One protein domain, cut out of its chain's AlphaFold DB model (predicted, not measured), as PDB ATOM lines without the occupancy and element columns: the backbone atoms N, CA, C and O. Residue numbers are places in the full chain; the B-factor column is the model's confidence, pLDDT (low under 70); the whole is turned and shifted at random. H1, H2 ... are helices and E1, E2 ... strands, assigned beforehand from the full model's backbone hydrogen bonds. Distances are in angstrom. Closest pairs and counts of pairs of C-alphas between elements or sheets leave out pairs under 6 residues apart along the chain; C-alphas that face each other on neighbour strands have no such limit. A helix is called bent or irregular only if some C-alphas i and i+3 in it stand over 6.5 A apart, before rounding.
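This is residues 33 to 198 of the 1009 residues of the protein "HET domain protein" of Akanthomyces lecanii RCEF 1005 (UniProt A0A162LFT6). Three long helices, H2, H5 and H6, stand side by side in an up-and-down bundle, each running against the one before it; H3 and H4 are set steeply to H2, and the small antiparallel hairpin of E1 and E2 lies far from the middle. A long stretch without a named element, residues 37 to 69, loops from the short H1 to H2. The printed part has 166 residues, mostly helix, in the order H1 H2 H3 E1 E2 H4 H5 H6. It is compact, with a radius of gyration of the C-alphas of 16.5 A and spans of 45 by 45 by 32 A.

H1, residues 33 to 36, is close to but not clearly touching H2, residues 70 to 86, with C-alphas 33 and 77 closest at 7.0 A. H2 only just touches H3, residues 101 to 114, with 3 pairs of C-alphas within 8 A, Ser 84 and Ile 108 closest at 7.5 A. E1, residues 116 to 119, pairs with E2, residues 122 to 125: N 117 and O 124 are 2.8 A apart, within hydrogen-bond range. H4, residues 128 to 142, and H5, residues 147 to 165, only just touch, only at the corner, with 3 pairs of C-alphas within 8 A, 141 and 150 closest at 6.9 A. H5 and H6, residues 174 to 197, form a helical hairpin at a shallow tilt of 20 degrees; C-alphas 158 and 184 are closest at 6.5 A. H2 touches H6 (C-alphas 79 and 180, 5.3 A) and H5 (78 and 161, 6.0 A). Every O i to N i+4 pair is within hydrogen-bond range in H5 and H6, but 11 of 13 in H2, 7 of 10 in H3 and 8 of 11 in H4; H1 is too short for one.

H1 begins at C-alpha 33, (-15.484, 106.266, -68.202). From first to last C-alpha H2 measures 23.1 A, H5 27.3 A and H6 34.3 A; H6 ends at C-alpha 197, (-31.995, 95.128, -92.677). H3 and H4 are irregular: C-alphas 109 and 112 are 7.2 A apart, 132 and 135 7.4 A.

The two C-alphas farthest apart, of Gly 60 and Leu 197, are 48.6 A apart. The printed part has no cut; the links H1 to H2 and H2 to H3 are long. The pLDDT is under 70 at residue 41 and residues 44 to 66, 92 to 97 and 167 to 171.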
ATOM      1  N   TYR A  33     -14.838 105.381 -69.172       85.75
ATOM      2  CA  TYR A  33     -15.484 106.266 -68.202       85.75
ATOM      3  C   TYR A  33     -15.334 105.805 -66.738       85.75
ATOM      4  O   TYR A  33     -14.925 106.626 -65.912       85.75
ATOM      5  N   PRO A  34     -15.555 104.522 -66.368       83.69
ATOM      6  CA  PRO A  34     -15.345 104.083 -64.985       83.69
ATOM      7  C   PRO A  34     -13.915 104.311 -64.498       83.69
ATOM      8  O   PRO A  34     -13.709 104.721 -63.358       83.69
ATOM      9  N   SER A  35     -12.929 104.099 -65.373       76.44
ATOM     10  CA  SER A  35     -11.513 104.334 -65.078       76.44
ATOM     11  C   SER A  35     -11.229 105.800 -64.782       76.44
ATOM     12  O   SER A  35     -10.641 106.131 -63.756       76.44
ATOM     13  N   GLN A  36     -11.730 106.691 -65.638       80.00
ATOM     14  CA  GLN A  36     -11.559 108.138 -65.490       80.00
ATOM     15  C   GLN A  36     -12.185 108.670 -64.197       80.00
ATOM     16  O   GLN A  36     -11.676 109.622 -63.611       80.00
ATOM     17  N   GLN A  37     -13.266 108.041 -63.729       82.06
ATOM     18  CA  GLN A  37     -13.908 108.377 -62.456       82.06
ATOM     19  C   GLN A  37     -13.264 107.685 -61.242       82.06
ATOM     20  O   GLN A  37     -13.731 107.871 -60.118       82.06
ATOM     21  N   GLY A  38     -12.211 106.882 -61.435       76.44
ATOM     22  CA  GLY A  38     -11.571 106.109 -60.365       76.44
ATOM     23  C   GLY A  38     -12.478 105.023 -59.774       76.44
ATOM     24  O   GLY A  38     -12.369 104.718 -58.589       76.44
ATOM     25  N   LYS A  39     -13.401 104.494 -60.584       78.69
ATOM     26  CA  LYS A  39     -14.447 103.522 -60.219       78.69
ATOM     27  C   LYS A  39     -14.345 102.205 -60.996       78.69
ATOM     28  O   LYS A  39     -15.236 101.370 -60.890       78.69
ATOM     29  N   ALA A  40     -13.270 101.995 -61.762       72.19
ATOM     30  CA  ALA A  40     -13.017 100.720 -62.442       72.19
ATOM     31  C   ALA A  40     -12.997  99.535 -61.457       72.19
ATOM     32  O   ALA A  40     -13.587  98.499 -61.747       72.19
ATOM     33  N   ASP A  41     -12.452  99.744 -60.253       67.06
ATOM     34  CA  ASP A  41     -12.366  98.736 -59.185       67.06
ATOM     35  C   ASP A  41     -13.729  98.274 -58.635       67.06
ATOM     36  O   ASP A  41     -13.796  97.262 -57.941       67.06
ATOM     37  N   TRP A  42     -14.831  98.977 -58.932       72.38
ATOM     38  CA  TRP A  42     -16.186  98.489 -58.623       72.38
ATOM     39  C   TRP A  42     -16.582  97.296 -59.499       72.38
ATOM     40  O   TRP A  42     -17.544  96.588 -59.209       72.38
ATOM     41  N   PHE A  43     -15.829  97.082 -60.578       70.06
ATOM     42  CA  PHE A  43     -16.071  96.106 -61.625       70.06
ATOM     43  C   PHE A  43     -14.815  95.248 -61.850       70.06
ATOM     44  O   PHE A  43     -14.320  95.177 -62.977       70.06
ATOM     45  N   PRO A  44     -14.282  94.564 -60.817       52.88
ATOM     46  CA  PRO A  44     -12.947  93.949 -60.858       52.88
ATOM     47  C   PRO A  44     -12.796  92.895 -61.965       52.88
ATOM     48  O   PRO A  44     -11.724  92.701 -62.529       52.88
ATOM     49  N   THR A  45     -13.893  92.242 -62.335       53.47
ATOM     50  CA  THR A  45     -13.955  91.239 -63.405       53.47
ATOM     51  C   THR A  45     -14.039  91.824 -64.825       53.47
ATOM     52  O   THR A  45     -14.019  91.053 -65.782       53.47
ATOM     53  N   ALA A  46     -14.107  93.153 -64.989       56.19
ATOM     54  CA  ALA A  46     -14.246  93.828 -66.287       56.19
ATOM     55  C   ALA A  46     -13.139  94.837 -66.617       56.19
ATOM     56  O   ALA A  46     -13.288  95.593 -67.570       56.19
ATOM     57  N   HIS A  47     -12.007  94.852 -65.908       59.19
ATOM     58  CA  HIS A  47     -10.922  95.806 -66.197       59.19
ATOM     59  C   HIS A  47     -10.481  95.780 -67.672       59.19
ATOM     60  O   HIS A  47     -10.420  96.828 -68.313       59.19
ATOM     61  N   ALA A  48     -10.301  94.586 -68.251       57.31
ATOM     62  CA  ALA A  48      -9.972  94.426 -69.671       57.31
ATOM     63  C   ALA A  48     -11.068  94.977 -70.608       57.31
ATOM     64  O   ALA A  48     -10.783  95.694 -71.573       57.31
ATOM     65  N   GLU A  49     -12.336  94.707 -70.293       62.41
ATOM     66  CA  GLU A  49     -13.494  95.205 -71.047       62.41
ATOM     67  C   GLU A  49     -13.602  96.734 -70.956       62.41
ATOM     68  O   GLU A  49     -13.912  97.396 -71.941       62.41
ATOM     69  N   LEU A  50     -13.234  97.321 -69.815       67.69
ATOM     70  CA  LEU A  50     -13.207  98.766 -69.567       67.69
ATOM     71  C   LEU A  50     -11.932  99.456 -70.090       67.69
ATOM     72  O   LEU A  50     -11.767 100.665 -69.927       67.69
ATOM     73  N   GLY A  51     -11.032  98.711 -70.741       60.22
ATOM     74  CA  GLY A  51      -9.786  99.253 -71.293       60.22
ATOM     75  C   GLY A  51      -8.820  99.753 -70.217       60.22
ATOM     76  O   GLY A  51      -8.048 100.677 -70.463       60.22
ATOM     77  N   VAL A  52      -8.890  99.175 -69.017       56.47
ATOM     78  CA  VAL A  52      -8.045  99.521 -67.872       56.47
ATOM     79  C   VAL A  52      -7.078  98.367 -67.628       56.47
ATOM     80  O   VAL A  52      -7.511  97.211 -67.630       56.47
ATOM     81  N   PRO A  53      -5.779  98.627 -67.398       46.81
ATOM     82  CA  PRO A  53      -4.909  97.596 -66.848       46.81
ATOM     83  C   PRO A  53      -5.510  97.045 -65.533       46.81
ATOM     84  O   PRO A  53      -6.249  97.758 -64.841       46.81
ATOM     85  N   PRO A  54      -5.245  95.776 -65.166       44.84
ATOM     86  CA  PRO A  54      -5.599  95.279 -63.841       44.84
ATOM     87  C   PRO A  54      -4.997  96.227 -62.805       44.84
ATOM     88  O   PRO A  54      -3.964  96.836 -63.076       44.84
ATOM     89  N   PRO A  55      -5.645  96.429 -61.658       43.56
ATOM     90  CA  PRO A  55      -5.275  97.532 -60.801       43.56
ATOM     91  C   PRO A  55      -3.882  97.300 -60.211       43.56
ATOM     92  O   PRO A  55      -3.682  96.381 -59.413       43.56
ATOM     93  N   SER A  56      -2.958  98.226 -60.474       37.34
ATOM     94  CA  SER A  56      -1.884  98.551 -59.542       37.34
ATOM     95  C   SER A  56      -2.513  99.303 -58.364       37.34
ATOM     96  O   SER A  56      -2.438 100.518 -58.229       37.34
ATOM     97  N   SER A  57      -3.195  98.535 -57.519       40.62
ATOM     98  CA  SER A  57      -3.002  98.629 -56.087       40.62
ATOM     99  C   SER A  57      -3.558  99.904 -55.335       40.62
ATOM    100  O   SER A  57      -2.926 100.945 -55.276       40.62
ATOM    101  N   HIS A  58      -4.657  99.755 -54.557       39.94
ATOM    102  CA  HIS A  58      -5.243 100.651 -53.501       39.94
ATOM    103  C   HIS A  58      -6.013 101.928 -53.927       39.94
ATOM    104  O   HIS A  58      -5.506 103.047 -53.858       39.94
ATOM    105  N   ARG A  59      -7.343 101.810 -53.969       34.44
ATOM    106  CA  ARG A  59      -8.167 102.493 -52.954       34.44
ATOM    107  C   ARG A  59      -8.770 101.422 -52.052       34.44
ATOM    108  O   ARG A  59      -8.997 100.302 -52.503       34.44
ATOM    109  N   GLY A  60      -8.921 101.698 -50.753       36.75
ATOM    110  CA  GLY A  60      -9.620 100.778 -49.849       36.75
ATOM    111  C   GLY A  60     -10.917 100.341 -50.519       36.75
ATOM    112  O   GLY A  60     -11.539 101.187 -51.150       36.75
ATOM    113  N   GLN A  61     -11.248  99.043 -50.484       42.09
ATOM    114  CA  GLN A  61     -12.498  98.545 -51.063       42.09
ATOM    115  C   GLN A  61     -13.638  99.388 -50.509       42.09
ATOM    116  O   GLN A  61     -14.099  99.165 -49.393       42.09
ATOM    117  N   ILE A  62     -14.048 100.370 -51.294       45.50
ATOM    118  CA  ILE A  62     -15.346 100.965 -51.176       45.50
ATOM    119  C   ILE A  62     -16.222  99.822 -51.645       45.50
ATOM    120  O   ILE A  62     -16.224  99.488 -52.830       45.50
ATOM    121  N   ASN A  63     -16.866  99.145 -50.696       52.34
ATOM    122  CA  ASN A  63     -18.025  98.356 -51.051       52.34
ATOM    123  C   ASN A  63     -18.941  99.344 -51.787       52.34
ATOM    124  O   ASN A  63     -19.286 100.357 -51.177       52.34
ATOM    125  N   PRO A  64     -19.280  99.150 -53.074       56.06
ATOM    126  CA  PRO A  64     -20.091 100.122 -53.804       56.06
ATOM    127  C   PRO A  64     -21.405 100.452 -53.074       56.06
ATOM    128  O   PRO A  64     -21.940 101.544 -53.228       56.06
ATOM    129  N   MET A  65     -21.861  99.534 -52.213       53.88
ATOM    130  CA  MET A  65     -22.983  99.686 -51.282       53.88
ATOM    131  C   MET A  65     -22.816 100.796 -50.232       53.88
ATOM    132  O   MET A  65     -23.810 101.332 -49.752       53.88
ATOM    133  N   GLU A  66     -21.586 101.136 -49.849       56.81
ATOM    134  CA  GLU A  66     -21.272 102.191 -48.877       56.81
ATOM    135  C   GLU A  66     -21.048 103.556 -49.552       56.81
ATOM    136  O   GLU A  66     -21.064 104.588 -48.878       56.81
ATOM    137  N   ASP A  67     -20.879 103.593 -50.881       70.38
ATOM    138  CA  ASP A  67     -20.727 104.841 -51.629       70.38
ATOM    139  C   ASP A  67     -22.086 105.393 -52.062       70.38
ATOM    140  O   ASP A  67     -22.698 104.956 -53.041       70.38
ATOM    141  N   ALA A  68     -22.533 106.441 -51.371       74.12
ATOM    142  CA  ALA A  68     -23.761 107.155 -51.707       74.12
ATOM    143  C   ALA A  68     -23.777 107.726 -53.147       74.12
ATOM    144  O   ALA A  68     -24.846 108.056 -53.666       74.12
ATOM    145  N   SER A  69     -22.623 107.837 -53.818       81.00
ATOM    146  CA  SER A  69     -22.509 108.271 -55.214       81.00
ATOM    147  C   SER A  69     -22.709 107.149 -56.237       81.00
ATOM    148  O   SER A  69     -22.812 107.450 -57.430       81.00
ATOM    149  N   ALA A  70     -22.780 105.874 -55.834       82.44
ATOM    150  CA  ALA A  70     -22.875 104.755 -56.776       82.44
ATOM    151  C   ALA A  70     -24.122 104.810 -57.678       82.44
ATOM    152  O   ALA A  70     -23.963 104.764 -58.903       82.44
ATOM    153  N   PRO A  71     -25.337 105.038 -57.144       86.75
ATOM    154  CA  PRO A  71     -26.533 105.260 -57.959       86.75
ATOM    155  C   PRO A  71     -26.383 106.411 -58.972       86.75
ATOM    156  O   PRO A  71     -26.787 106.286 -60.128       86.75
ATOM    157  N   SER A  72     -25.762 107.517 -58.548       89.94
ATOM    158  CA  SER A  72     -25.507 108.700 -59.380       89.94
ATOM    159  C   SER A  72     -24.548 108.390 -60.529       89.94
ATOM    160  O   SER A  72     -24.818 108.713 -61.682       89.94
ATOM    161  N   PHE A  73     -23.459 107.684 -60.225       89.75
ATOM    162  CA  PHE A  73     -22.468 107.258 -61.206       89.75
ATOM    163  C   PHE A  73     -23.049 106.309 -62.253       89.75
ATOM    164  O   PHE A  73     -22.811 106.512 -63.442       89.75
ATOM    165  N   LEU A  74     -23.830 105.308 -61.836       90.06
ATOM    166  CA  LEU A  74     -24.481 104.380 -62.766       90.06
ATOM    167  C   LEU A  74     -25.455 105.116 -63.687       90.06
ATOM    168  O   LEU A  74     -25.519 104.815 -64.875       90.06
ATOM    169  N   GLN A  75     -26.178 106.110 -63.166       91.88
ATOM    170  CA  GLN A  75     -27.064 106.939 -63.976       91.88
ATOM    171  C   GLN A  75     -26.271 107.780 -64.994       91.88
ATOM    172  O   GLN A  75     -26.610 107.773 -66.176       91.88
ATOM    173  N   THR A  76     -25.177 108.439 -64.600       92.75
ATOM    174  CA  THR A  76     -24.342 109.203 -65.546       92.75
ATOM    175  C   THR A  76     -23.682 108.297 -66.592       92.75
ATOM    176  O   THR A  76     -23.685 108.624 -67.776       92.75
ATOM    177  N   TRP A  77     -23.155 107.141 -66.190       91.75
ATOM    178  CA  TRP A  77     -22.440 106.240 -67.093       91.75
ATOM    179  C   TRP A  77     -23.375 105.421 -67.983       91.75
ATOM    180  O   TRP A  77     -23.294 105.499 -69.204       91.75
ATOM    181  N   LEU A  78     -24.270 104.631 -67.391       92.69
ATOM    182  CA  LEU A  78     -25.044 103.631 -68.123       92.69
ATOM    183  C   LEU A  78     -26.317 104.204 -68.743       92.69
ATOM    184  O   LEU A  78     -26.719 103.743 -69.803       92.69
ATOM    185  N   TYR A  79     -26.953 105.201 -68.121       93.94
ATOM    186  CA  TYR A  79     -28.120 105.851 -68.725       93.94
ATOM    187  C   TYR A  79     -27.675 106.933 -69.715       93.94
ATOM    188  O   TYR A  79     -27.900 106.815 -70.919       93.94
ATOM    189  N   PHE A  80     -26.985 107.968 -69.229       94.19
ATOM    190  CA  PHE A  80     -26.581 109.092 -70.077       94.19
ATOM    191  C   PHE A  80     -25.417 108.758 -71.011       94.19
ATOM    192  O   PHE A  80     -25.451 109.171 -72.163       94.19
ATOM    193  N   GLY A  81     -24.431 107.967 -70.582       93.12
ATOM    194  CA  GLY A  81     -23.325 107.567 -71.457       93.12
ATOM    195  C   GLY A  81     -23.761 106.682 -72.628       93.12
ATOM    196  O   GLY A  81     -23.238 106.863 -73.727       93.12
ATOM    197  N   ILE A  82     -24.752 105.796 -72.448       94.12
ATOM    198  CA  ILE A  82     -25.353 105.028 -73.556       94.12
ATOM    199  C   ILE A  82     -26.140 105.946 -74.498       94.12
ATOM    200  O   ILE A  82     -25.984 105.836 -75.713       94.12
ATOM    201  N   LEU A  83     -26.940 106.882 -73.967       94.31
ATOM    202  CA  LEU A  83     -27.619 107.889 -74.794       94.31
ATOM    203  C   LEU A  83     -26.615 108.672 -75.642       94.31
ATOM    204  O   LEU A  83     -26.795 108.800 -76.853       94.31
ATOM    205  N   SER A  84     -25.543 109.159 -75.016       93.00
ATOM    206  CA  SER A  84     -24.473 109.876 -75.700       93.00
ATOM    207  C   SER A  84     -23.793 109.005 -76.753       93.00
ATOM    208  O   SER A  84     -23.557 109.484 -77.858       93.00
ATOM    209  N   GLU A  85     -23.539 107.726 -76.477       92.12
ATOM    210  CA  GLU A  85     -22.916 106.819 -77.443       92.12
ATOM    211  C   GLU A  85     -23.793 106.625 -78.684       92.12
ATOM    212  O   GLU A  85     -23.315 106.779 -79.808       92.12
ATOM    213  N   PHE A  86     -25.086 106.352 -78.498       92.81
ATOM    214  CA  PHE A  86     -26.036 106.132 -79.595       92.81
ATOM    215  C   PHE A  86     -26.317 107.400 -80.402       92.81
ATOM    216  O   PHE A  86     -26.535 107.328 -81.611       92.81
ATOM    217  N   LEU A  87     -26.255 108.565 -79.762       92.06
ATOM    218  CA  LEU A  87     -26.337 109.859 -80.435       92.06
ATOM    219  C   LEU A  87     -25.001 110.288 -81.064       92.06
ATOM    220  O   LEU A  87     -24.956 111.347 -81.680       92.06
ATOM    221  N   GLY A  88     -23.918 109.512 -80.940       88.88
ATOM    222  CA  GLY A  88     -22.601 109.888 -81.473       88.88
ATOM    223  C   GLY A  88     -21.970 111.094 -80.764       88.88
ATOM    224  O   GLY A  88     -21.175 111.810 -81.361       88.88
ATOM    225  N   LEU A  89     -22.356 111.342 -79.509       89.50
ATOM    226  CA  LEU A  89     -21.898 112.463 -78.687       89.50
ATOM    227  C   LEU A  89     -20.654 112.138 -77.846       89.50
ATOM    228  O   LEU A  89     -20.003 113.046 -77.332       89.50
ATOM    229  N   ASN A  90     -20.323 110.859 -77.673       85.62
ATOM    230  CA  ASN A  90     -19.089 110.479 -76.991       85.62
ATOM    231  C   ASN A  90     -17.877 110.696 -77.899       85.62
ATOM    232  O   ASN A  90     -17.954 110.544 -79.117       85.62
ATOM    233  N   GLN A  91     -16.743 111.029 -77.288       76.25
ATOM    234  CA  GLN A  91     -15.452 111.015 -77.965       76.25
ATOM    235  C   GLN A  91     -15.169 109.614 -78.521       76.25
ATOM    236  O   GLN A  91     -15.337 108.610 -77.827       76.25
ATOM    237  N   THR A  92     -14.713 109.561 -79.768       69.31
ATOM    238  CA  THR A  92     -14.206 108.358 -80.439       69.31
ATOM    239  C   THR A  92     -12.705 108.523 -80.711       69.31
ATOM    240  O   THR A  92     -12.143 109.595 -80.480       69.31
ATOM    241  N   ASN A  93     -12.020 107.462 -81.156       56.03
ATOM    242  CA  ASN A  93     -10.601 107.547 -81.530       56.03
ATOM    243  C   ASN A  93     -10.360 108.666 -82.577       56.03
ATOM    244  O   ASN A  93     -11.263 108.956 -83.372       56.03
ATOM    245  N   PRO A  94      -9.158 109.281 -82.622       42.66
ATOM    246  CA  PRO A  94      -8.845 110.337 -83.586       42.66
ATOM    247  C   PRO A  94      -9.151 109.897 -85.028       42.66
ATOM    248  O   PRO A  94      -8.671 108.855 -85.465       42.66
ATOM    249  N   GLY A  95      -9.961 110.683 -85.753       44.38
ATOM    250  CA  GLY A  95     -10.383 110.396 -87.135       44.38
ATOM    251  C   GLY A  95     -11.745 109.699 -87.296       44.38
ATOM    252  O   GLY A  95     -12.160 109.469 -88.426       44.38
ATOM    253  N   GLY A  96     -12.455 109.395 -86.201       55.97
ATOM    254  CA  GLY A  96     -13.749 108.689 -86.220       55.97
ATOM    255  C   GLY A  96     -14.938 109.457 -85.629       55.97
ATOM    256  O   GLY A  96     -15.910 108.828 -85.204       55.97
ATOM    257  N   ALA A  97     -14.864 110.785 -85.496       63.62
ATOM    258  CA  ALA A  97     -15.949 111.586 -84.920       63.62
ATOM    259  C   ALA A  97     -17.091 111.774 -85.934       63.62
ATOM    260  O   ALA A  97     -16.875 112.288 -87.027       63.62
ATOM    261  N   LEU A  98     -18.313 111.374 -85.560       75.81
ATOM    262  CA  LEU A  98     -19.511 111.516 -86.405       75.81
ATOM    263  C   LEU A  98     -20.006 112.969 -86.506       75.81
ATOM    264  O   LEU A  98     -20.741 113.307 -87.427       75.81
ATOM    265  N   LEU A  99     -19.645 113.808 -85.533       83.69
ATOM    266  CA  LEU A  99     -20.111 115.187 -85.379       83.69
ATOM    267  C   LEU A  99     -18.923 116.111 -85.095       83.69
ATOM    268  O   LEU A  99     -17.900 115.668 -84.569       83.69
ATOM    269  N   SER A 100     -19.083 117.406 -85.382       83.62
ATOM    270  CA  SER A 100     -18.117 118.419 -84.948       83.62
ATOM    271  C   SER A 100     -18.113 118.553 -83.421       83.62
ATOM    272  O   SER A 100     -19.135 118.345 -82.761       83.62
ATOM    273  N   ASP A 101     -16.974 118.947 -82.845       82.56
ATOM    274  CA  ASP A 101     -16.865 119.156 -81.397       82.56
ATOM    275  C   ASP A 101     -17.835 120.226 -80.876       82.56
ATOM    276  O   ASP A 101     -18.398 120.070 -79.794       82.56
ATOM    277  N   GLU A 102     -18.089 121.277 -81.659       84.81
ATOM    278  CA  GLU A 102     -19.058 122.321 -81.311       84.81
ATOM    279  C   GLU A 102     -20.480 121.761 -81.195       84.81
ATOM    280  O   GLU A 102     -21.159 121.996 -80.192       84.81
ATOM    281  N   GLN A 103     -20.918 120.974 -82.185       86.62
ATOM    282  CA  GLN A 103     -22.242 120.354 -82.171       86.62
ATOM    283  C   GLN A 103     -22.366 119.346 -81.023       86.62
ATOM    284  O   GLN A 103     -23.361 119.338 -80.297       86.62
ATOM    285  N   ARG A 104     -21.329 118.530 -80.824       87.50
ATOM    286  CA  ARG A 104     -21.245 117.538 -79.751       87.50
ATOM    287  C   ARG A 104     -21.418 118.182 -78.375       87.50
ATOM    288  O   ARG A 104     -22.274 117.756 -77.601       87.50
ATOM    289  N   LEU A 105     -20.644 119.228 -78.078       84.38
ATOM    290  CA  LEU A 105     -20.696 119.938 -76.795       84.38
ATOM    291  C   LEU A 105     -22.039 120.650 -76.576       84.38
ATOM    292  O   LEU A 105     -22.547 120.660 -75.453       84.38
ATOM    293  N   ALA A 106     -22.632 121.213 -77.633       88.06
ATOM    294  CA  ALA A 106     -23.939 121.857 -77.553       88.06
ATOM    295  C   ALA A 106     -25.055 120.863 -77.188       88.06
ATOM    296  O   ALA A 106     -25.840 121.141 -76.281       88.06
ATOM    297  N   GLU A 107     -25.100 119.695 -77.839       91.50
ATOM    298  CA  GLU A 107     -26.115 118.662 -77.572       91.50
ATOM    299  C   GLU A 107     -25.923 117.982 -76.206       91.50
ATOM    300  O   GLU A 107     -26.900 117.683 -75.518       91.50
ATOM    301  N   ILE A 108     -24.678 117.788 -75.753       87.44
ATOM    302  CA  ILE A 108     -24.393 117.257 -74.406       87.44
ATOM    303  C   ILE A 108     -24.978 118.167 -73.319       87.44
ATOM    304  O   ILE A 108     -25.566 117.674 -72.353       87.44
ATOM    305  N   LYS A 109     -24.869 119.489 -73.490       85.19
ATOM    306  CA  LYS A 109     -25.323 120.482 -72.506       85.19
ATOM    307  C   LYS A 109     -26.833 120.432 -72.248       85.19
ATOM    308  O   LYS A 109     -27.275 120.771 -71.152       85.19
ATOM    309  N   THR A 110     -27.635 120.035 -73.236       90.25
ATOM    310  CA  THR A 110     -29.099 119.950 -73.096       90.25
ATOM    311  C   THR A 110     -29.585 118.541 -72.763       90.25
ATOM    312  O   THR A 110     -30.683 118.398 -72.224       90.25
ATOM    313  N   LEU A 111     -28.768 117.503 -72.987       91.75
ATOM    314  CA  LEU A 111     -29.156 116.095 -72.845       91.75
ATOM    315  C   LEU A 111     -29.770 115.767 -71.474       91.75
ATOM    316  O   LEU A 111     -30.836 115.161 -71.389       91.75
ATOM    317  N   HIS A 112     -29.135 116.197 -70.382       91.81
ATOM    318  CA  HIS A 112     -29.644 115.939 -69.030       91.81
ATOM    319  C   HIS A 112     -30.988 116.631 -68.765       91.81
ATOM    320  O   HIS A 112     -31.837 116.085 -68.056       91.81
ATOM    321  N   GLN A 113     -31.200 117.817 -69.338       91.50
ATOM    322  CA  GLN A 113     -32.450 118.564 -69.196       91.50
ATOM    323  C   GLN A 113     -33.573 117.906 -69.996       91.50
ATOM    324  O   GLN A 113     -34.667 117.730 -69.468       91.50
ATOM    325  N   GLU A 114     -33.287 117.475 -71.226       94.44
ATOM    326  CA  GLU A 114     -34.250 116.801 -72.104       94.44
ATOM    327  C   GLU A 114     -34.785 115.502 -71.491       94.44
ATOM    328  O   GLU A 114     -35.979 115.224 -71.570       94.44
ATOM    329  N   PHE A 115     -33.921 114.725 -70.835       94.69
ATOM    330  CA  PHE A 115     -34.263 113.426 -70.246       94.69
ATOM    331  C   PHE A 115     -34.660 113.505 -68.759       94.69
ATOM    332  O   PHE A 115     -34.653 112.496 -68.047       94.69
ATOM    333  N   THR A 116     -35.049 114.692 -68.283       94.12
ATOM    334  CA  THR A 116     -35.559 114.903 -66.921       94.12
ATOM    335  C   THR A 116     -36.907 115.623 -66.939       94.12
ATOM    336  O   THR A 116     -37.089 116.609 -67.642       94.12
ATOM    337  N   ILE A 117     -37.844 115.190 -66.095       94.56
ATOM    338  CA  ILE A 117     -39.126 115.872 -65.849       94.56
ATOM    339  C   ILE A 117     -39.264 116.275 -64.380       94.56
ATOM    340  O   ILE A 117     -38.635 115.685 -63.501       94.56
ATOM    341  N   VAL A 118     -40.110 117.268 -64.096       93.88
ATOM    342  CA  VAL A 118     -40.444 117.684 -62.725       93.88
ATOM    343  C   VAL A 118     -41.880 117.277 -62.405       93.88
ATOM    344  O   VAL A 118     -42.814 117.727 -63.065       93.88
ATOM    345  N   LYS A 119     -42.069 116.447 -61.375       91.50
ATOM    346  CA  LYS A 119     -43.390 116.004 -60.903       91.50
ATOM    347  C   LYS A 119     -43.461 116.102 -59.383       91.50
ATOM    348  O   LYS A 119     -42.631 115.530 -58.679       91.50
ATOM    349  N   GLY A 120     -44.439 116.853 -58.869       87.12
ATOM    350  CA  GLY A 120     -44.599 117.071 -57.424       87.12
ATOM    351  C   GLY A 120     -43.356 117.677 -56.754       87.12
ATOM    352  O   GLY A 120     -42.997 117.269 -55.657       87.12
ATOM    353  N   GLY A 121     -42.644 118.576 -57.448       88.19
ATOM    354  CA  GLY A 121     -41.406 119.200 -56.958       88.19
ATOM    355  C   GLY A 121     -40.148 118.322 -57.028       88.19
ATOM    356  O   GLY A 121     -39.064 118.797 -56.702       88.19
ATOM    357  N   ARG A 122     -40.255 117.064 -57.479       91.88
ATOM    358  CA  ARG A 122     -39.124 116.133 -57.624       91.88
ATOM    359  C   ARG A 122     -38.684 116.040 -59.082       91.88
ATOM    360  O   ARG A 122     -39.530 115.982 -59.974       91.88
ATOM    361  N   ARG A 123     -37.369 115.986 -59.320       93.94
ATOM    362  CA  ARG A 123     -36.788 115.697 -60.641       93.94
ATOM    363  C   ARG A 123     -36.736 114.186 -60.860       93.94
ATOM    364  O   ARG A 123     -36.167 113.464 -60.042       93.94
ATOM    365  N   LEU A 124     -37.316 113.717 -61.955       94.50
ATOM    366  CA  LEU A 124     -37.405 112.305 -62.324       94.50
ATOM    367  C   LEU A 124     -36.807 112.094 -63.714       94.50
ATOM    368  O   LEU A 124     -36.937 112.966 -64.573       94.50
ATOM    369  N   LEU A 125     -36.197 110.938 -63.952       94.81
ATOM    370  CA  LEU A 125     -35.797 110.540 -65.298       94.81
ATOM    371  C   LEU A 125     -37.019 110.266 -66.180       94.81
ATOM    372  O   LEU A 125     -38.011 109.688 -65.734       94.81
ATOM    373  N   THR A 126     -36.893 110.620 -67.456       93.94
ATOM    374  CA  THR A 126     -37.786 110.193 -68.539       93.94
ATOM    375  C   THR A 126     -36.956 109.649 -69.693       93.94
ATOM    376  O   THR A 126     -35.848 110.118 -69.951       93.94
ATOM    377  N   GLY A 127     -37.475 108.635 -70.373       92.50
ATOM    378  CA  GLY A 127     -36.879 108.083 -71.581       92.50
ATOM    379  C   GLY A 127     -37.635 108.483 -72.838       92.50
ATOM    380  O   GLY A 127     -37.093 108.330 -73.923       92.50
ATOM    381  N   ARG A 128     -38.841 109.060 -72.724       91.44
ATOM    382  CA  ARG A 128     -39.676 109.482 -73.866       91.44
ATOM    383  C   ARG A 128     -38.934 110.234 -74.977       91.44
ATOM    384  O   ARG A 128     -39.209 109.916 -76.134       91.44
ATOM    385  N   PRO A 129     -38.003 111.170 -74.694       94.69
ATOM    386  CA  PRO A 129     -37.283 111.867 -75.758       94.69
ATOM    387  C   PRO A 129     -36.518 110.927 -76.697       94.69
ATOM    388  O   PRO A 129     -36.339 111.264 -77.867       94.69
ATOM    389  N   ILE A 130     -36.108 109.733 -76.242       93.00
ATOM    390  CA  ILE A 130     -35.413 108.773 -77.109       93.00
ATOM    391  C   ILE A 130     -36.284 108.337 -78.280       93.00
ATOM    392  O   ILE A 130     -35.773 108.228 -79.387       93.00
ATOM    393  N   LEU A 131     -37.594 108.171 -78.060       89.25
ATOM    394  CA  LEU A 131     -38.546 107.719 -79.076       89.25
ATOM    395  C   LEU A 131     -38.644 108.723 -80.233       89.25
ATOM    396  O   LEU A 131     -38.821 108.334 -81.381       89.25
ATOM    397  N   GLN A 132     -38.448 110.010 -79.940       90.38
ATOM    398  CA  GLN A 132     -38.421 111.088 -80.934       90.38
ATOM    399  C   GLN A 132     -37.054 111.223 -81.626       90.38
ATOM    400  O   GLN A 132     -36.961 111.825 -82.693       90.38
ATOM    401  N   LYS A 133     -35.989 110.663 -81.038       92.06
ATOM    402  CA  LYS A 133     -34.612 110.726 -81.551       92.06
ATOM    403  C   LYS A 133     -34.171 109.457 -82.294       92.06
ATOM    404  O   LYS A 133     -33.054 109.424 -82.798       92.06
ATOM    405  N   LEU A 134     -35.014 108.429 -82.410       87.94
ATOM    406  CA  LEU A 134     -34.650 107.157 -83.062       87.94
ATOM    407  C   LEU A 134     -34.240 107.319 -84.528       87.94
ATOM    408  O   LEU A 134     -33.293 106.674 -84.980       87.94
ATOM    409  N   GLU A 135     -34.919 108.200 -85.264       88.00
ATOM    410  CA  GLU A 135     -34.564 108.492 -86.656       88.00
ATOM    411  C   GLU A 135     -33.202 109.193 -86.739       88.00
ATOM    412  O   GLU A 135     -32.365 108.822 -87.557       88.00
ATOM    413  N   LEU A 136     -32.929 110.132 -85.825       92.12
ATOM    414  CA  LEU A 136     -31.626 110.790 -85.720       92.12
ATOM    415  C   LEU A 136     -30.509 109.783 -85.405       92.12
ATOM    416  O   LEU A 136     -29.458 109.817 -86.043       92.12
ATOM    417  N   ILE A 137     -30.739 108.863 -84.464       91.62
ATOM    418  CA  ILE A 137     -29.801 107.773 -84.147       91.62
ATOM    419  C   ILE A 137     -29.535 106.939 -85.399       91.62
ATOM    420  O   ILE A 137     -28.383 106.731 -85.771       91.62
ATOM    421  N   SER A 138     -30.591 106.507 -86.089       88.81
ATOM    422  CA  SER A 138     -30.476 105.682 -87.294       88.81
ATOM    423  C   SER A 138     -29.696 106.394 -88.405       88.81
ATOM    424  O   SER A 138     -28.880 105.776 -89.088       88.81
ATOM    425  N   GLN A 139     -29.904 107.702 -88.578       89.81
ATOM    426  CA  GLN A 139     -29.141 108.527 -89.518       89.81
ATOM    427  C   GLN A 139     -27.660 108.603 -89.141       89.81
ATOM    428  O   GLN A 139     -26.816 108.320 -89.988       89.81
ATOM    429  N   ARG A 140     -27.340 108.906 -87.877       90.75
ATOM    430  CA  ARG A 140     -25.951 109.004 -87.394       90.75
ATOM    431  C   ARG A 140     -25.207 107.674 -87.467       90.75
ATOM    432  O   ARG A 140     -24.035 107.649 -87.817       90.75
ATOM    433  N   VAL A 141     -25.880 106.559 -87.183       88.56
ATOM    434  CA  VAL A 141     -25.290 105.218 -87.316       88.56
ATOM    435  C   VAL A 141     -24.956 104.902 -88.775       88.56
ATOM    436  O   VAL A 141     -23.870 104.399 -89.043       88.56
ATOM    437  N   ARG A 142     -25.836 105.253 -89.723       86.94
ATOM    438  CA  ARG A 142     -25.600 105.060 -91.168       86.94
ATOM    439  C   ARG A 142     -24.527 105.978 -91.758       86.94
ATOM    440  O   ARG A 142     -24.010 105.670 -92.821       86.94
ATOM    441  N   GLN A 143     -24.216 107.091 -91.097       87.25
ATOM    442  CA  GLN A 143     -23.129 107.996 -91.489       87.25
ATOM    443  C   GLN A 143     -21.746 107.483 -91.069       87.25
ATOM    444  O   GLN A 143     -20.741 108.076 -91.454       87.25
ATOM    445  N   ALA A 144     -21.673 106.411 -90.274       84.69
ATOM    446  CA  ALA A 144     -20.396 105.818 -89.913       84.69
ATOM    447  C   ALA A 144     -19.678 105.273 -91.164       84.69
ATOM    448  O   ALA A 144     -20.329 104.662 -92.013       84.69
ATOM    449  N   PRO A 145     -18.346 105.444 -91.264       83.25
ATOM    450  CA  PRO A 145     -17.573 104.972 -92.415       83.25
ATOM    451  C   PRO A 145     -17.613 103.445 -92.564       83.25
ATOM    452  O   PRO A 145     -17.561 102.934 -93.677       83.25
ATOM    453  N   ASP A 146     -17.746 102.726 -91.446       86.38
ATOM    454  CA  ASP A 146     -17.921 101.277 -91.390       86.38
ATOM    455  C   ASP A 146     -19.155 100.955 -90.533       86.38
ATOM    456  O   ASP A 146     -19.137 101.047 -89.297       86.38
ATOM    457  N   LEU A 147     -20.263 100.635 -91.209       85.81
ATOM    458  CA  LEU A 147     -21.537 100.322 -90.568       85.81
ATOM    459  C   LEU A 147     -21.467  99.027 -89.730       85.81
ATOM    460  O   LEU A 147     -21.879  99.082 -88.565       85.81
ATOM    461  N   PRO A 148     -20.940  97.891 -90.240       85.75
ATOM    462  CA  PRO A 148     -20.672  96.709 -89.421       85.75
ATOM    463  C   PRO A 148     -19.874  97.004 -88.152       85.75
ATOM    464  O   PRO A 148     -20.332  96.644 -87.063       85.75
ATOM    465  N   ALA A 149     -18.734  97.690 -88.242       84.75
ATOM    466  CA  ALA A 149     -17.919  98.003 -87.069       84.75
ATOM    467  C   ALA A 149     -18.674  98.894 -86.073       84.75
ATOM    468  O   ALA A 149     -18.621  98.667 -84.860       84.75
ATOM    469  N   ARG A 150     -19.446  99.875 -86.562       88.62
ATOM    470  CA  ARG A 150     -20.260 100.744 -85.700       88.62
ATOM    471  C   ARG A 150     -21.346  99.968 -84.960       88.62
ATOM    472  O   ARG A 150     -21.539 100.203 -83.767       88.62
ATOM    473  N   LEU A 151     -22.050  99.059 -85.632       88.50
ATOM    474  CA  LEU A 151     -23.095  98.245 -85.007       88.50
ATOM    475  C   LEU A 151     -22.516  97.275 -83.967       88.50
ATOM    476  O   LEU A 151     -23.077  97.168 -82.874       88.50
ATOM    477  N   HIS A 152     -21.366  96.652 -84.244       84.69
ATOM    478  CA  HIS A 152     -20.653  95.826 -83.263       84.69
ATOM    479  C   HIS A 152     -20.207  96.635 -82.042       84.69
ATOM    480  O   HIS A 152     -20.382  96.182 -80.912       84.69
ATOM    481  N   HIS A 153     -19.702  97.856 -82.238       86.69
ATOM    482  CA  HIS A 153     -19.326  98.748 -81.136       86.69
ATOM    483  C   HIS A 153     -20.528  99.142 -80.266       86.69
ATOM    484  O   HIS A 153     -20.453  99.090 -79.039       86.69
ATOM    485  N   LEU A 154     -21.668  99.487 -80.869       90.19
ATOM    486  CA  LEU A 154     -22.886  99.793 -80.110       90.19
ATOM    487  C   LEU A 154     -23.404  98.574 -79.335       90.19
ATOM    488  O   LEU A 154     -23.768  98.701 -78.164       90.19
ATOM    489  N   ALA A 155     -23.389  97.391 -79.956       87.62
ATOM    490  CA  ALA A 155     -23.722  96.137 -79.284       87.62
ATOM    491  C   ALA A 155     -22.756  95.844 -78.121       87.62
ATOM    492  O   ALA A 155     -23.191  95.436 -77.046       87.62
ATOM    493  N   PHE A 156     -21.464  96.131 -78.291       84.19
ATOM    494  CA  PHE A 156     -20.451  96.016 -77.243       84.19
ATOM    495  C   PHE A 156     -20.721  96.961 -76.059       84.19
ATOM    496  O   PHE A 156     -20.666  96.529 -74.908       84.19
ATOM    497  N   CYS A 157     -21.088  98.222 -76.304       87.62
ATOM    498  CA  CYS A 157     -21.463  99.158 -75.234       87.62
ATOM    499  C   CYS A 157     -22.690  98.672 -74.449       87.62
ATOM    500  O   CYS A 157     -22.702  98.706 -73.216       87.62
ATOM    501  N   LEU A 158     -23.701  98.154 -75.152       89.69
ATOM    502  CA  LEU A 158     -24.875  97.536 -74.532       89.69
ATOM    503  C   LEU A 158     -24.510  96.285 -73.719       89.69
ATOM    504  O   LEU A 158     -25.024  96.107 -72.616       89.69
ATOM    505  N   ARG A 159     -23.579  95.455 -74.204       83.19
ATOM    506  CA  ARG A 159     -23.048  94.299 -73.463       83.19
ATOM    507  C   ARG A 159     -22.415  94.716 -72.141       83.19
ATOM    508  O   ARG A 159     -22.708  94.107 -71.116       83.19
ATOM    509  N   ILE A 160     -21.583  95.761 -72.156       81.81
ATOM    510  CA  ILE A 160     -20.976  96.324 -70.939       81.81
ATOM    511  C   ILE A 160     -22.065  96.792 -69.973       81.81
ATOM    512  O   ILE A 160     -21.976  96.500 -68.783       81.81
ATOM    513  N   ALA A 161     -23.105  97.471 -70.465       87.81
ATOM    514  CA  ALA A 161     -24.205  97.924 -69.619       87.81
ATOM    515  C   ALA A 161     -24.969  96.751 -68.984       87.81
ATOM    516  O   ALA A 161     -25.158  96.738 -67.767       87.81
ATOM    517  N   ALA A 162     -25.349  95.738 -69.770       82.19
ATOM    518  CA  ALA A 162     -26.018  94.536 -69.264       82.19
ATOM    519  C   ALA A 162     -25.165  93.838 -68.199       82.19
ATOM    520  O   ALA A 162     -25.658  93.446 -67.144       82.19
ATOM    521  N   TRP A 163     -23.867  93.719 -68.458       77.69
ATOM    522  CA  TRP A 163     -22.916  93.097 -67.551       77.69
ATOM    523  C   TRP A 163     -22.741  93.888 -66.244       77.69
ATOM    524  O   TRP A 163     -22.816  93.314 -65.156       77.69
ATOM    525  N   ALA A 164     -22.574  95.211 -66.330       79.62
ATOM    526  CA  ALA A 164     -22.398  96.082 -65.170       79.62
ATOM    527  C   ALA A 164     -23.623  96.043 -64.244       79.62
ATOM    528  O   ALA A 164     -23.470  96.031 -63.024       79.62
ATOM    529  N   LEU A 165     -24.830  95.949 -64.814       78.94
ATOM    530  CA  LEU A 165     -26.073  95.799 -64.053       78.94
ATOM    531  C   LEU A 165     -26.198  94.448 -63.327       78.94
ATOM    532  O   LEU A 165     -26.928  94.355 -62.343       78.94
ATOM    533  N   ASN A 166     -25.511  93.410 -63.809       71.81
ATOM    534  CA  ASN A 166     -25.631  92.029 -63.327       71.81
ATOM    535  C   ASN A 166     -24.410  91.537 -62.530       71.81
ATOM    536  O   ASN A 166     -24.297  90.351 -62.222       71.81
ATOM    537  N   SER A 167     -23.479  92.429 -62.194       67.06
ATOM    538  CA  SER A 167     -22.235  92.076 -61.507       67.06
ATOM    539  C   SER A 167     -22.447  91.817 -60.007       67.06
ATOM    540  O   SER A 167     -23.056  92.622 -59.311       67.06
ATOM    541  N   VAL A 168     -21.881  90.713 -59.492       53.50
ATOM    542  CA  VAL A 168     -22.121  90.135 -58.142       53.50
ATOM    543  C   VAL A 168     -21.806  91.082 -56.961       53.50
ATOM    544  O   VAL A 168     -22.193  90.798 -55.833       53.50
ATOM    545  N   GLN A 169     -21.134  92.217 -57.188       57.19
ATOM    546  CA  GLN A 169     -20.681  93.138 -56.131       57.19
ATOM    547  C   GLN A 169     -21.499  94.440 -55.999       57.19
ATOM    548  O   GLN A 169     -21.203  95.243 -55.117       57.19
ATOM    549  N   LEU A 170     -22.515  94.669 -56.842       65.88
ATOM    550  CA  LEU A 170     -23.347  95.881 -56.821       65.88
ATOM    551  C   LEU A 170     -24.826  95.519 -56.637       65.88
ATOM    552  O   LEU A 170     -25.442  94.965 -57.548       65.88
ATOM    553  N   GLU A 171     -25.438  95.884 -55.507       69.19
ATOM    554  CA  GLU A 171     -26.903  95.954 -55.450       69.19
ATOM    555  C   GLU A 171     -27.357  97.315 -55.977       69.19
ATOM    556  O   GLU A 171     -27.005  98.373 -55.455       69.19
ATOM    557  N   ILE A 172     -28.143  97.291 -57.048       76.81
ATOM    558  CA  ILE A 172     -28.622  98.497 -57.717       76.81
ATOM    559  C   ILE A 172     -30.077  98.717 -57.305       76.81
ATOM    560  O   ILE A 172     -30.878  97.786 -57.417       76.81
ATOM    561  N   PRO A 173     -30.466  99.933 -56.871       80.94
ATOM    562  CA  PRO A 173     -31.861 100.237 -56.604       80.94
ATOM    563  C   PRO A 173     -32.737  99.920 -57.817       80.94
ATOM    564  O   PRO A 173     -32.465 100.377 -58.932       80.94
ATOM    565  N   LEU A 174     -33.825  99.188 -57.580       81.12
ATOM    566  CA  LEU A 174     -34.695  98.654 -58.625       81.12
ATOM    567  C   LEU A 174     -35.164  99.714 -59.655       81.12
ATOM    568  O   LEU A 174     -35.068  99.449 -60.855       81.12
ATOM    569  N   PRO A 175     -35.566 100.949 -59.266       86.62
ATOM    570  CA  PRO A 175     -35.945 101.979 -60.241       86.62
ATOM    571  C   PRO A 175     -34.820 102.387 -61.202       86.62
ATOM    572  O   PRO A 175     -35.093 102.755 -62.347       86.62
ATOM    573  N   ILE A 176     -33.562 102.342 -60.758       87.75
ATOM    574  CA  ILE A 176     -32.401 102.716 -61.572       87.75
ATOM    575  C   ILE A 176     -32.087 101.586 -62.545       87.75
ATOM    576  O   ILE A 176     -32.016 101.836 -63.749       87.75
ATOM    577  N   GLN A 177     -32.007 100.350 -62.041       85.94
ATOM    578  CA  GLN A 177     -31.811  99.156 -62.865       85.94
ATOM    579  C   GLN A 177     -32.855  99.103 -63.988       85.94
ATOM    580  O   GLN A 177     -32.499  99.018 -65.161       85.94
ATOM    581  N   TYR A 178     -34.134  99.296 -63.652       86.25
ATOM    582  CA  TYR A 178     -35.217  99.325 -64.632       86.25
ATOM    583  C   TYR A 178     -35.106 100.440 -65.662       86.25
ATOM    584  O   TYR A 178     -35.402 100.206 -66.831       86.25
ATOM    585  N   SER A 179     -34.728 101.657 -65.259       91.12
ATOM    586  CA  SER A 179     -34.577 102.753 -66.224       91.12
ATOM    587  C   SER A 179     -33.469 102.489 -67.241       91.12
ATOM    588  O   SER A 179     -33.667 102.762 -68.423       91.12
ATOM    589  N   ILE A 180     -32.340 101.928 -66.796       92.00
ATOM    590  CA  ILE A 180     -31.187 101.643 -67.654       92.00
ATOM    591  C   ILE A 180     -31.515 100.474 -68.580       92.00
ATOM    592  O   ILE A 180     -31.365 100.602 -69.791       92.00
ATOM    593  N   SER A 181     -32.025  99.368 -68.037       89.12
ATOM    594  CA  SER A 181     -32.410  98.200 -68.830       89.12
ATOM    595  C   SER A 181     -33.516  98.520 -69.841       89.12
ATOM    596  O   SER A 181     -33.402  98.116 -70.992       89.12
ATOM    597  N   ALA A 182     -34.542  99.302 -69.477       89.00
ATOM    598  CA  ALA A 182     -35.595  99.698 -70.420       89.00
ATOM    599  C   ALA A 182     -35.050 100.546 -71.582       89.00
ATOM    600  O   ALA A 182     -35.428 100.337 -72.731       89.00
ATOM    601  N   LEU A 183     -34.145 101.488 -71.294       92.75
ATOM    602  CA  LEU A 183     -33.458 102.264 -72.325       92.75
ATOM    603  C   LEU A 183     -32.619 101.359 -73.235       92.75
ATOM    604  O   LEU A 183     -32.714 101.451 -74.459       92.75
ATOM    605  N   CYS A 184     -31.813 100.484 -72.636       91.81
ATOM    606  CA  CYS A 184     -30.916  99.601 -73.365       91.81
ATOM    607  C   CYS A 184     -31.674  98.604 -74.251       91.81
ATOM    608  O   CYS A 184     -31.260  98.402 -75.385       91.81
ATOM    609  N   GLU A 185     -32.802  98.042 -73.804       87.25
ATOM    610  CA  GLU A 185     -33.638  97.139 -74.616       87.25
ATOM    611  C   GLU A 185     -34.245  97.841 -75.838       87.25
ATOM    612  O   GLU A 185     -34.252  97.285 -76.942       87.25
ATOM    613  N   VAL A 186     -34.712  99.087 -75.682       88.50
ATOM    614  CA  VAL A 186     -35.224  99.886 -76.811       88.50
ATOM    615  C   VAL A 186     -34.111 100.150 -77.825       88.50
ATOM    616  O   VAL A 186     -34.292  99.919 -79.019       88.50
ATOM    617  N   LEU A 187     -32.936 100.581 -77.364       91.56
ATOM    618  CA  LEU A 187     -31.790 100.856 -78.236       91.56
ATOM    619  C   LEU A 187     -31.232  99.587 -78.892       91.56
ATOM    620  O   LEU A 187     -30.864  99.609 -80.068       91.56
ATOM    621  N   TYR A 188     -31.223  98.471 -78.166       88.62
ATOM    622  CA  TYR A 188     -30.818  97.174 -78.688       88.62
ATOM    623  C   TYR A 188     -31.750  96.707 -79.808       88.62
ATOM    624  O   TYR A 188     -31.295  96.265 -80.862       88.62
ATOM    625  N   SER A 189     -33.059  96.892 -79.621       84.50
ATOM    626  CA  SER A 189     -34.071  96.579 -80.632       84.50
ATOM    627  C   SER A 189     -33.848  97.353 -81.932       84.50
ATOM    628  O   SER A 189     -33.973  96.794 -83.021       84.50
ATOM    629  N   VAL A 190     -33.449  98.621 -81.824       85.75
ATOM    630  CA  VAL A 190     -33.158  99.487 -82.973       85.75
ATOM    631  C   VAL A 190     -31.931  98.994 -83.748       85.75
ATOM    632  O   VAL A 190     -31.992  98.894 -84.973       85.75
ATOM    633  N   ILE A 191     -30.832  98.629 -83.076       88.31
ATOM    634  CA  ILE A 191     -29.634  98.132 -83.780       88.31
ATOM    635  C   ILE A 191     -29.811  96.720 -84.331       88.31
ATOM    636  O   ILE A 191     -29.301  96.447 -85.412       88.31
ATOM    637  N   LEU A 192     -30.570  95.850 -83.656       81.31
ATOM    638  CA  LEU A 192     -30.923  94.530 -84.183       81.31
ATOM    639  C   LEU A 192     -31.697  94.650 -85.491       81.31
ATOM    640  O   LEU A 192     -31.420  93.924 -86.444       81.31
ATOM    641  N   LEU A 193     -32.637  95.590 -85.550       80.56
ATOM    642  CA  LEU A 193     -33.388  95.871 -86.760       80.56
ATOM    643  C   LEU A 193     -32.483  96.411 -87.876       80.56
ATOM    644  O   LEU A 193     -32.555  95.930 -89.002       80.56
ATOM    645  N   MET A 194     -31.606  97.374 -87.577       85.31
ATOM    646  CA  MET A 194     -30.655  97.898 -88.569       85.31
ATOM    647  C   MET A 194     -29.712  96.810 -89.094       85.31
ATOM    648  O   MET A 194     -29.467  96.739 -90.297       85.31
ATOM    649  N   ALA A 195     -29.220  95.941 -88.213       84.06
ATOM    650  CA  ALA A 195     -28.347  94.828 -88.563       84.06
ATOM    651  C   ALA A 195     -29.064  93.786 -89.440       84.06
ATOM    652  O   ALA A 195     -28.509  93.343 -90.444       84.06
ATOM    653  N   ALA A 196     -30.324  93.469 -89.120       75.12
ATOM    654  CA  ALA A 196     -31.160  92.562 -89.907       75.12
ATOM    655  C   ALA A 196     -31.533  93.126 -91.290       75.12
ATOM    656  O   ALA A 196     -31.671  92.365 -92.242       75.12
ATOM    657  N   LEU A 197     -31.696  94.449 -91.409       78.88
ATOM    658  CA  LEU A 197     -31.995  95.128 -92.677       78.88
ATOM    659  C   LEU A 197     -30.748  95.418 -93.530       78.88
ATOM    660  O   LEU A 197     -30.885  95.841 -94.679       78.88
ATOM    661  N   SER A 198     -29.546  95.222 -92.983       77.94
ATOM    662  CA  SER A 198     -28.291  95.403 -93.716       77.94
ATOM    663  C   SER A 198     -28.086  94.281 -94.739       77.94
ATOM    664  O   SER A 198     -28.583  93.168 -94.564       77.94
TER     665      SER A 198